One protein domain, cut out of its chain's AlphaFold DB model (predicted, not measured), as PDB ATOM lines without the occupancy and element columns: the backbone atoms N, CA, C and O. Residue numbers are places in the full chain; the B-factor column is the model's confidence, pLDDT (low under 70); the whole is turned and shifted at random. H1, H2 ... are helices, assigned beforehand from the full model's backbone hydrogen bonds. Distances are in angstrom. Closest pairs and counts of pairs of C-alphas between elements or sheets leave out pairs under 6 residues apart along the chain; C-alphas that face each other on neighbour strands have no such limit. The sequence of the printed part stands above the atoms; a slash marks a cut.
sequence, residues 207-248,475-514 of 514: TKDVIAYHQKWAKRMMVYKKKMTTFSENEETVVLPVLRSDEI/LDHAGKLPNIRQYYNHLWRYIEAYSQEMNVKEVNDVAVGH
ATOM      1  N   THR A 207      54.384 -51.278  40.225       55.78
ATOM      2  CA  THR A 207      54.659 -50.087  41.044       55.78
ATOM      3  C   THR A 207      54.817 -48.841  40.166       55.78
ATOM      4  O   THR A 207      54.496 -47.745  40.611       55.78
ATOM      5  N   LYS A 208      55.243 -49.003  38.903       61.53
ATOM      6  CA  LYS A 208      55.301 -47.920  37.913       61.53
ATOM      7  C   LYS A 208      53.911 -47.466  37.473       61.53
ATOM      8  O   LYS A 208      53.736 -46.280  37.248       61.53
ATOM      9  N   ASP A 209      52.940 -48.369  37.380       60.53
ATOM     10  CA  ASP A 209      51.571 -48.066  36.941       60.53
ATOM     11  C   ASP A 209      50.862 -47.243  38.025       60.53
ATOM     12  O   ASP A 209      50.244 -46.218  37.739       60.53
ATOM     13  N   VAL A 210      51.038 -47.645  39.291       64.81
ATOM     14  CA  VAL A 210      50.544 -46.918  40.471       64.81
ATOM     15  C   VAL A 210      51.239 -45.559  40.615       64.81
ATOM     16  O   VAL A 210      50.566 -44.552  40.817       64.81
ATOM     17  N   ILE A 211      52.566 -45.497  40.450       67.56
ATOM     18  CA  ILE A 211      53.315 -44.230  40.473       67.56
ATOM     19  C   ILE A 211      52.880 -43.315  39.319       67.56
ATOM     20  O   ILE A 211      52.552 -42.162  39.571       67.56
ATOM     21  N   ALA A 212      52.791 -43.806  38.081       70.56
ATOM     22  CA  ALA A 212      52.354 -43.018  36.927       70.56
ATOM     23  C   ALA A 212      50.903 -42.532  37.077       70.56
ATOM     24  O   ALA A 212      50.584 -41.400  36.703       70.56
ATOM     25  N   TYR A 213      50.029 -43.347  37.680       70.69
ATOM     26  CA  TYR A 213      48.687 -42.926  38.071       70.69
ATOM     27  C   TYR A 213      48.739 -41.788  39.101       70.69
ATOM     28  O   TYR A 213      48.131 -40.743  38.860       70.69
ATOM     29  N   HIS A 214      49.504 -41.930  40.194       71.81
ATOM     30  CA  HIS A 214      49.686 -40.877  41.203       71.81
ATOM     31  C   HIS A 214      50.297 -39.598  40.614       71.81
ATOM     32  O   HIS A 214      49.810 -38.515  40.913       71.81
ATOM     33  N   GLN A 215      51.281 -39.687  39.719       79.12
ATOM     34  CA  GLN A 215      51.887 -38.534  39.041       79.12
ATOM     35  C   GLN A 215      50.873 -37.820  38.122       79.12
ATOM     36  O   GLN A 215      50.692 -36.603  38.203       79.12
ATOM     37  N   LYS A 216      50.137 -38.568  37.283       77.50
ATOM     38  CA  LYS A 216      49.069 -38.044  36.400       77.50
ATOM     39  C   LYS A 216      47.855 -37.519  37.182       77.50
ATOM     40  O   LYS A 216      47.086 -36.700  36.678       77.50
ATOM     41  N   TRP A 217      47.652 -37.994  38.404       80.56
ATOM     42  CA  TRP A 217      46.653 -37.500  39.348       80.56
ATOM     43  C   TRP A 217      47.113 -36.215  40.045       80.56
ATOM     44  O   TRP A 217      46.417 -35.202  39.985       80.56
ATOM     45  N   ALA A 218      48.322 -36.209  40.596       79.25
ATOM     46  CA  ALA A 218      48.914 -35.077  41.292       79.25
ATOM     47  C   ALA A 218      49.053 -33.849  40.385       79.25
ATOM     48  O   ALA A 218      48.672 -32.744  40.768       79.25
ATOM     49  N   LYS A 219      49.487 -34.041  39.132       84.56
ATOM     50  CA  LYS A 219      49.530 -32.970  38.122       84.56
ATOM     51  C   LYS A 219      48.155 -32.349  37.833       84.56
ATOM     52  O   LYS A 219      48.103 -31.165  37.521       84.56
ATOM     53  N   ARG A 220      47.046 -33.096  37.975       84.00
ATOM     54  CA  ARG A 220      45.678 -32.534  37.913       84.00
ATOM     55  C   ARG A 220      45.344 -31.751  39.183       84.00
ATOM     56  O   ARG A 220      44.884 -30.618  39.081       84.00
ATOM     57  N   MET A 221      45.642 -32.300  40.363       80.81
ATOM     58  CA  MET A 221      45.433 -31.599  41.638       80.81
ATOM     59  C   MET A 221      46.174 -30.257  41.699       80.81
ATOM     60  O   MET A 221      45.591 -29.265  42.121       80.81
ATOM     61  N   MET A 222      47.407 -30.170  41.190       87.12
ATOM     62  CA  MET A 222      48.171 -28.912  41.132       87.12
ATOM     63  C   MET A 222      47.580 -27.847  40.185       87.12
ATOM     64  O   MET A 222      47.975 -26.682  40.265       87.12
ATOM     65  N   VAL A 223      46.626 -28.195  39.309       87.31
ATOM     66  CA  VAL A 223      45.817 -27.204  38.570       87.31
ATOM     67  C   VAL A 223      44.732 -26.625  39.477       87.31
ATOM     68  O   VAL A 223      44.550 -25.410  39.499       87.31
ATOM     69  N   TYR A 224      44.056 -27.465  40.267       84.38
ATOM     70  CA  TYR A 224      43.019 -27.021  41.203       84.38
ATOM     71  C   TYR A 224      43.589 -26.281  42.421       84.38
ATOM     72  O   TYR A 224      42.999 -25.283  42.824       84.38
ATOM     73  N   LYS A 225      44.773 -26.668  42.926       86.12
ATOM     74  CA  LYS A 225      45.486 -25.988  44.031       86.12
ATOM     75  C   LYS A 225      45.597 -24.475  43.820       86.12
ATOM     76  O   LYS A 225      45.448 -23.710  44.760       86.12
ATOM     77  N   LYS A 226      45.816 -24.036  42.574       86.81
ATOM     78  CA  LYS A 226      45.960 -22.616  42.197       86.81
ATOM     79  C   LYS A 226      44.680 -21.793  42.367       86.81
ATOM     80  O   LYS A 226      44.764 -20.573  42.427       86.81
ATOM     81  N   LYS A 227      43.523 -22.457  42.409       86.94
ATOM     82  CA  LYS A 227      42.200 -21.850  42.605       86.94
ATOM     83  C   LYS A 227      41.630 -22.115  43.994       86.94
ATOM     84  O   LYS A 227      40.505 -21.718  44.249       86.94
ATOM     85  N   MET A 228      42.369 -22.807  44.858       87.12
ATOM     86  CA  MET A 228      41.956 -23.127  46.219       87.12
ATOM     87  C   MET A 228      42.596 -22.152  47.200       87.12
ATOM     88  O   MET A 228      43.782 -21.843  47.079       87.12
ATOM     89  N   THR A 229      41.838 -21.730  48.207       81.75
ATOM     90  CA  THR A 229      42.417 -21.130  49.410       81.75
ATOM     91  C   THR A 229      43.451 -22.063  50.042       81.75
ATOM     92  O   THR A 229      43.241 -23.268  50.180       81.75
ATOM     93  N   THR A 230      44.574 -21.477  50.446       80.06
ATOM     94  CA  THR A 230      45.682 -22.138  51.142       80.06
ATOM     95  C   THR A 230      45.886 -21.516  52.524       80.06
ATOM     96  O   THR A 230      45.228 -20.538  52.880       80.06
ATOM     97  N   PHE A 231      46.764 -22.100  53.336       73.75
ATOM     98  CA  PHE A 231      47.016 -21.656  54.707       73.75
ATOM     99  C   PHE A 231      48.517 -21.469  54.926       73.75
ATOM    100  O   PHE A 231      49.328 -22.142  54.289       73.75
ATOM    101  N   SER A 232      48.885 -20.545  55.813       71.81
ATOM    102  CA  SER A 232      50.273 -20.375  56.250       71.81
ATOM    103  C   SER A 232      50.781 -21.597  57.029       71.81
ATOM    104  O   SER A 232      49.998 -22.440  57.461       71.81
ATOM    105  N   GLU A 233      52.095 -21.684  57.254       67.25
ATOM    106  CA  GLU A 233      52.714 -22.807  57.985       67.25
ATOM    107  C   GLU A 233      52.285 -22.894  59.461       67.25
ATOM    108  O   GLU A 233      52.327 -23.970  60.047       67.25
ATOM    109  N   ASN A 234      51.827 -21.783  60.052       65.31
ATOM    110  CA  ASN A 234      51.181 -21.727  61.370       65.31
ATOM    111  C   ASN A 234      49.645 -21.866  61.316       65.31
ATOM    112  O   ASN A 234      48.995 -21.761  62.348       65.31
ATOM    113  N   GLU A 235      49.056 -22.054  60.131       66.06
ATOM    114  CA  GLU A 235      47.640 -22.395  59.872       66.06
ATOM    115  C   GLU A 235      46.568 -21.386  60.313       66.06
ATOM    116  O   GLU A 235      45.388 -21.547  59.981       66.06
ATOM    117  N   GLU A 236      46.963 -20.323  61.004       62.75
ATOM    118  CA  GLU A 236      46.109 -19.217  61.437       62.75
ATOM    119  C   GLU A 236      45.738 -18.290  60.268       62.75
ATOM    120  O   GLU A 236      44.590 -17.848  60.178       62.75
ATOM    121  N   THR A 237      46.669 -18.037  59.337       68.88
ATOM    122  CA  THR A 237      46.458 -17.107  58.216       68.88
ATOM    123  C   THR A 237      45.876 -17.820  57.001       68.88
ATOM    124  O   THR A 237      46.446 -18.782  56.483       68.88
ATOM    125  N   VAL A 238      44.752 -17.298  56.512       76.56
ATOM    126  CA  VAL A 238      44.099 -17.722  55.269       76.56
ATOM    127  C   VAL A 238      44.744 -16.992  54.087       76.56
ATOM    128  O   VAL A 238      44.811 -15.764  54.082       76.56
ATOM    129  N   VAL A 239      45.206 -17.736  53.084       79.12
ATOM    130  CA  VAL A 239      45.845 -17.212  51.870       79.12
ATOM    131  C   VAL A 239      44.942 -17.511  50.674       79.12
ATOM    132  O   VAL A 239      44.901 -18.636  50.169       79.12
ATOM    133  N   LEU A 240      44.198 -16.489  50.246       81.81
ATOM    134  CA  LEU A 240      43.260 -16.563  49.124       81.81
ATOM    135  C   LEU A 240      43.992 -16.779  47.781       81.81
ATOM    136  O   LEU A 240      45.104 -16.270  47.601       81.81
ATOM    137  N   PRO A 241      43.382 -17.494  46.818       83.00
ATOM    138  CA  PRO A 241      43.965 -17.712  45.497       83.00
ATOM    139  C   PRO A 241      43.982 -16.423  44.659       83.00
ATOM    140  O   PRO A 241      43.045 -15.626  44.681       83.00
ATOM    141  N   VAL A 242      45.030 -16.238  43.847       82.38
ATOM    142  CA  VAL A 242      45.099 -15.143  42.863       82.38
ATOM    143  C   VAL A 242      44.341 -15.559  41.600       82.38
ATOM    144  O   VAL A 242      44.917 -16.118  40.666       82.38
ATOM    145  N   LEU A 243      43.032 -15.315  41.609       85.62
ATOM    146  CA  LEU A 243      42.114 -15.615  40.509       85.62
ATOM    147  C   LEU A 243      42.099 -14.495  39.459       85.62
ATOM    148  O   LEU A 243      42.281 -13.316  39.770       85.62
ATOM    149  N   ARG A 244      41.839 -14.860  38.202       83.44
ATOM    150  CA  ARG A 244      41.450 -13.912  37.145       83.44
ATOM    151  C   ARG A 244      39.949 -13.614  37.209       83.44
ATOM    152  O   ARG A 244      39.192 -14.348  37.831       83.44
ATOM    153  N   SER A 245      39.504 -12.575  36.505       75.25
ATOM    154  CA  SER A 245      38.090 -12.162  36.452       75.25
ATOM    155  C   SER A 245      37.133 -13.197  35.833       75.25
ATOM    156  O   SER A 245      35.923 -13.036  35.949       75.25
ATOM    157  N   ASP A 246      37.656 -14.231  35.172       82.88
ATOM    158  CA  ASP A 246      36.931 -15.382  34.621       82.88
ATOM    159  C   ASP A 246      37.065 -16.663  35.475       82.88
ATOM    160  O   ASP A 246      36.550 -17.719  35.100       82.88
ATOM    161  N   GLU A 247      37.760 -16.607  36.617       84.25
ATOM    162  CA  GLU A 247      38.090 -17.780  37.429       84.25
ATOM    163  C   GLU A 247      37.398 -17.769  38.797       84.25
ATOM    164  O   GLU A 247      37.517 -16.833  39.576       84.25
ATOM    165  N   ILE A 248      36.707 -18.870  39.092       86.12
ATOM    166  CA  ILE A 248      35.983 -19.121  40.344       86.12
ATOM    167  C   ILE A 248      36.905 -19.797  41.375       86.12
ATOM    168  O   ILE A 248      37.762 -20.604  40.997       86.12
ATOM    169  N   LEU A 475      43.209 -39.475  54.689       29.84
ATOM    170  CA  LEU A 475      43.197 -38.848  56.039       29.84
ATOM    171  C   LEU A 475      42.070 -39.294  56.985       29.84
ATOM    172  O   LEU A 475      40.942 -38.811  56.918       29.84
ATOM    173  N   ASP A 476      42.459 -40.116  57.963       33.03
ATOM    174  CA  ASP A 476      41.785 -40.236  59.259       33.03
ATOM    175  C   ASP A 476      42.411 -39.288  60.293       33.03
ATOM    176  O   ASP A 476      43.589 -38.938  60.186       33.03
ATOM    177  N   HIS A 477      41.646 -38.997  61.352       32.25
ATOM    178  CA  HIS A 477      41.909 -38.032  62.435       32.25
ATOM    179  C   HIS A 477      41.790 -36.554  62.024       32.25
ATOM    180  O   HIS A 477      42.533 -36.078  61.180       32.25
ATOM    181  N   ALA A 478      40.891 -35.814  62.693       36.91
ATOM    182  CA  ALA A 478      41.014 -34.385  63.045       36.91
ATOM    183  C   ALA A 478      39.679 -33.839  63.589       36.91
ATOM    184  O   ALA A 478      38.890 -33.234  62.866       36.91
ATOM    185  N   GLY A 479      39.429 -33.996  64.891       45.97
ATOM    186  CA  GLY A 479      38.256 -33.412  65.562       45.97
ATOM    187  C   GLY A 479      38.352 -31.903  65.843       45.97
ATOM    188  O   GLY A 479      37.640 -31.408  66.711       45.97
ATOM    189  N   LYS A 480      39.284 -31.181  65.200       59.56
ATOM    190  CA  LYS A 480      39.558 -29.746  65.402       59.56
ATOM    191  C   LYS A 480      40.079 -29.112  64.111       59.56
ATOM    192  O   LYS A 480      40.920 -29.704  63.436       59.56
ATOM    193  N   LEU A 481      39.627 -27.896  63.800       63.56
ATOM    194  CA  LEU A 481      39.928 -27.209  62.536       63.56
ATOM    195  C   LEU A 481      41.436 -27.000  62.244       63.56
ATOM    196  O   LEU A 481      41.818 -27.221  61.096       63.56
ATOM    197  N   PRO A 482      42.315 -26.663  63.216       65.94
ATOM    198  CA  PRO A 482      43.757 -26.568  62.959       65.94
ATOM    199  C   PRO A 482      44.358 -27.896  62.485       65.94
ATOM    200  O   PRO A 482      45.044 -27.927  61.473       65.94
ATOM    201  N   ASN A 483      44.005 -29.020  63.119       66.56
ATOM    202  CA  ASN A 483      44.450 -30.346  62.683       66.56
ATOM    203  C   ASN A 483      44.015 -30.649  61.236       66.56
ATOM    204  O   ASN A 483      44.792 -31.208  60.471       66.56
ATOM    205  N   ILE A 484      42.807 -30.240  60.820       68.69
ATOM    206  CA  ILE A 484      42.352 -30.395  59.423       68.69
ATOM    207  C   ILE A 484      43.269 -29.616  58.461       68.69
ATOM    208  O   ILE A 484      43.570 -30.108  57.374       68.69
ATOM    209  N   ARG A 485      43.773 -28.443  58.871       72.44
ATOM    210  CA  ARG A 485      44.744 -27.648  58.100       72.44
ATOM    211  C   ARG A 485      46.140 -28.291  58.082       72.44
ATOM    212  O   ARG A 485      46.712 -28.378  57.001       72.44
ATOM    213  N   GLN A 486      46.617 -28.862  59.194       71.81
ATOM    214  CA  GLN A 486      47.864 -29.660  59.253       71.81
ATOM    215  C   GLN A 486      47.846 -30.793  58.243       71.81
ATOM    216  O   GLN A 486      48.750 -30.946  57.419       71.81
ATOM    217  N   TYR A 487      46.770 -31.570  58.270       71.69
ATOM    218  CA  TYR A 487      46.613 -32.702  57.381       71.69
ATOM    219  C   TYR A 487      46.408 -32.278  55.919       71.69
ATOM    220  O   TYR A 487      46.970 -32.919  55.034       71.69
ATOM    221  N   TYR A 488      45.712 -31.171  55.643       75.06
ATOM    222  CA  TYR A 488      45.626 -30.575  54.301       75.06
ATOM    223  C   TYR A 488      46.995 -30.116  53.773       75.06
ATOM    224  O   TYR A 488      47.366 -30.451  52.647       75.06
ATOM    225  N   ASN A 489      47.778 -29.409  54.592       76.56
ATOM    226  CA  ASN A 489      49.132 -28.966  54.261       76.56
ATOM    227  C   ASN A 489      50.053 -30.168  53.976       76.56
ATOM    228  O   ASN A 489      50.747 -30.198  52.958       76.56
ATOM    229  N   HIS A 490      50.009 -31.196  54.825       76.81
ATOM    230  CA  HIS A 490      50.773 -32.436  54.669       76.81
ATOM    231  C   HIS A 490      50.353 -33.232  53.417       76.81
ATOM    232  O   HIS A 490      51.211 -33.644  52.633       76.81
ATOM    233  N   LEU A 491      49.047 -33.364  53.155       79.19
ATOM    234  CA  LEU A 491      48.506 -33.951  51.923       79.19
ATOM    235  C   LEU A 491      49.019 -33.209  50.681       79.19
ATOM    236  O   LEU A 491      49.443 -33.842  49.715       79.19
ATOM    237  N   TRP A 492      49.050 -31.875  50.707       81.88
ATOM    238  CA  TRP A 492      49.585 -31.093  49.595       81.88
ATOM    239  C   TRP A 492      51.093 -31.229  49.399       81.88
ATOM    240  O   TRP A 492      51.520 -31.135  48.250       81.88
ATOM    241  N   ARG A 493      51.890 -31.505  50.444       81.81
ATOM    242  CA  ARG A 493      53.315 -31.870  50.289       81.81
ATOM    243  C   ARG A 493      53.458 -33.190  49.519       81.81
ATOM    244  O   ARG A 493      54.215 -33.248  48.553       81.81
ATOM    245  N   TYR A 494      52.669 -34.212  49.872       79.94
ATOM    246  CA  TYR A 494      52.616 -35.486  49.135       79.94
ATOM    247  C   TYR A 494      52.185 -35.302  47.673       79.94
ATOM    248  O   TYR A 494      52.831 -35.833  46.766       79.94
ATOM    249  N   ILE A 495      51.113 -34.541  47.426       80.94
ATOM    250  CA  ILE A 495      50.633 -34.246  46.068       80.94
ATOM    251  C   ILE A 495      51.706 -33.505  45.267       80.94
ATOM    252  O   ILE A 495      51.984 -33.871  44.127       80.94
ATOM    253  N   GLU A 496      52.324 -32.477  45.838       85.56
ATOM    254  CA  GLU A 496      53.299 -31.658  45.124       85.56
ATOM    255  C   GLU A 496      54.546 -32.467  44.744       85.56
ATOM    256  O   GLU A 496      54.944 -32.439  43.577       85.56
ATOM    257  N   ALA A 497      55.066 -33.298  45.652       80.00
ATOM    258  CA  ALA A 497      56.166 -34.216  45.365       80.00
ATOM    259  C   ALA A 497      55.815 -35.236  44.256       80.00
ATOM    260  O   ALA A 497      56.565 -35.383  43.290       80.00
ATOM    261  N   TYR A 498      54.636 -35.876  44.302       80.12
ATOM    262  CA  TYR A 498      54.186 -36.744  43.198       80.12
ATOM    263  C   TYR A 498      53.981 -35.979  41.878       80.12
ATOM    264  O   TYR A 498      54.167 -36.550  40.802       80.12
ATOM    265  N   SER A 499      53.621 -34.691  41.912       85.06
ATOM    266  CA  SER A 499      53.471 -33.880  40.694       85.06
ATOM    267  C   SER A 499      54.809 -33.601  39.996       85.06
ATOM    268  O   SER A 499      54.842 -33.491  38.768       85.06
ATOM    269  N   GLN A 500      55.899 -33.574  40.771       87.56
ATOM    270  CA  GLN A 500      57.293 -33.417  40.333       87.56
ATOM    271  C   GLN A 500      57.945 -34.751  39.906       87.56
ATOM    272  O   GLN A 500      59.158 -34.833  39.763       87.56
ATOM    273  N   GLU A 501      57.143 -35.802  39.692       83.62
ATOM    274  CA  GLU A 501      57.568 -37.153  39.282       83.62
ATOM    275  C   GLU A 501      58.440 -37.927  40.290       83.62
ATOM    276  O   GLU A 501      58.917 -39.019  39.979       83.62
ATOM    277  N   MET A 502      58.557 -37.439  41.528       77.25
ATOM    278  CA  MET A 502      59.335 -38.077  42.595       77.25
ATOM    279  C   MET A 502      58.832 -39.496  42.917       77.25
ATOM    280  O   MET A 502      57.634 -39.796  42.839       77.25
ATOM    281  N   ASN A 503      59.751 -40.386  43.298       73.44
ATOM    282  CA  ASN A 503      59.428 -41.764  43.667       73.44
ATOM    283  C   ASN A 503      58.969 -41.884  45.132       73.44
ATOM    284  O   ASN A 503      59.191 -40.995  45.949       73.44
ATOM    285  N   VAL A 504      58.356 -43.016  45.493       67.38
ATOM    286  CA  VAL A 504      57.737 -43.233  46.819       67.38
ATOM    287  C   VAL A 504      58.693 -42.974  47.995       67.38
ATOM    288  O   VAL A 504      58.231 -42.556  49.054       67.38
ATOM    289  N   LYS A 505      60.010 -43.185  47.853       68.75
ATOM    290  CA  LYS A 505      60.965 -42.841  48.918       68.75
ATOM    291  C   LYS A 505      61.162 -41.326  49.011       68.75
ATOM    292  O   LYS A 505      60.945 -40.762  50.072       68.75
ATOM    293  N   GLU A 506      61.498 -40.686  47.894       72.50
ATOM    294  CA  GLU A 506      61.719 -39.235  47.791       72.50
ATOM    295  C   GLU A 506      60.497 -38.428  48.256       72.50
ATOM    296  O   GLU A 506      60.638 -37.442  48.970       72.50
ATOM    297  N   VAL A 507      59.291 -38.888  47.912       66.38
ATOM    298  CA  VAL A 507      58.025 -38.289  48.355       66.38
ATOM    299  C   VAL A 507      57.873 -38.350  49.879       66.38
ATOM    300  O   VAL A 507      57.458 -37.364  50.479       66.38
ATOM    301  N   ASN A 508      58.224 -39.472  50.521       68.31
ATOM    302  CA  ASN A 508      58.204 -39.570  51.984       68.31
ATOM    303  C   ASN A 508      59.313 -38.718  52.619       68.31
ATOM    304  O   ASN A 508      59.035 -37.989  53.567       68.31
ATOM    305  N   ASP A 509      60.532 -38.761  52.076       73.19
ATOM    306  CA  ASP A 509      61.675 -37.980  52.568       73.19
ATOM    307  C   ASP A 509      61.385 -36.456  52.524       73.19
ATOM    308  O   ASP A 509      61.839 -35.722  53.399       73.19
ATOM    309  N   VAL A 510      60.588 -35.979  51.553       74.00
ATOM    310  CA  VAL A 510      60.138 -34.573  51.449       74.00
ATOM    311  C   VAL A 510      58.888 -34.270  52.286       74.00
ATOM    312  O   VAL A 510      58.840 -33.244  52.961       74.00
ATOM    313  N   ALA A 511      57.855 -35.118  52.259       64.56
ATOM    314  CA  ALA A 511      56.581 -34.812  52.922       64.56
ATOM    315  C   ALA A 511      56.600 -35.041  54.446       64.56
ATOM    316  O   ALA A 511      55.827 -34.398  55.164       64.56
ATOM    317  N   VAL A 512      57.488 -35.919  54.924       62.94
ATOM    318  CA  VAL A 512      57.755 -36.220  56.347       62.94
ATOM    319  C   VAL A 512      59.030 -35.508  56.842       62.94
ATOM    320  O   VAL A 512      59.427 -35.682  57.991       62.94
ATOM    321  N   GLY A 513      59.674 -34.692  55.995       49.34
ATOM    322  CA  GLY A 513      60.835 -33.880  56.369       49.34
ATOM    323  C   GLY A 513      60.555 -32.992  57.589       49.34
ATOM    324  O   GLY A 513      59.498 -32.358  57.655       49.34
ATOM    325  N   HIS A 514      61.497 -33.013  58.540       37.62
ATOM    326  CA  HIS A 514      61.444 -32.321  59.836       37.62
ATOM    327  C   HIS A 514      61.392 -30.793  59.717       37.62
ATOM    328  O   HIS A 514      62.181 -30.248  58.915       37.62
TER     329      HIS A 514
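This is residues 207 to 248 and 475 to 514 of the 514 residues of an uncharacterized protein of Phycomyces blakesleeanus (strain ATCC 8743b / DSM 1359 / FGSC 10004 / NBRC 33097 / NRRL 1555) (UniProt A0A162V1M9). One long helix, H1, makes one side of a rough triangle; H2 runs in slantwise to meet the middle of H1 with its last turns, and the unnamed residues 228 to 235 bring the chain from the end of H1 to near the beginning of H2. The short H3 folds back along the last part of H2 as a helical hairpin, while residues 236 to 248 turn back and run past the end of H1. The printed part has 82 residues with three named helices, H1, H2 and H3 in chain order, and no named strand; the class is all helix. It is only just loose, close to compact, with a radius of gyration of the C-alphas of 14.2 A and spans of 37 by 34 by 21 A.

H1, residues 207 to 227, touches H2, residues 481 to 499, with its residues 214 to 222 alone. Their closest C-alphas, those of Ala 218 and Ser 499, are 4.7 A apart. The two stand at a steep tilt of 58 degrees, opposite ways. H2 and H3, residues 504 to 511, form a hairpin at a steep tilt of 43 degrees, opposite ways. They touch, the closest C-alphas being those of Arg 493 and Ala 511, 5.1 A apart. H1 and H3 are close but not clearly touching, with the C-alphas of Ile 211 and Val 504 closest at 7.8 A. Residues 230 to 231 pair with residues 238 to 239, antiparallel. Each O i to N i+4 pair is within hydrogen-bond range in H2 and H3, and 13 of 17 are in H1.

H1 begins at C-alpha 207, (54.659, -50.087, 41.044), and is 30.9 A long. H2 begins at C-alpha 481, (39.928, -27.209, 62.536), and is 26.6 A long. H3 ends at C-alpha 511, (56.581, -34.812, 52.922).

The C-alphas farthest apart, those of Thr 207 and Ser 245, are 41.6 A apart. Residues 249 to 474 are not printed, and C-alphas 248 and 475 are 26.2 A apart across the cut. The link from H2 to H3 is tight. The mean pLDDT of the printed part is 72.5; 28 residues are under 70, among them residues 475 to 484.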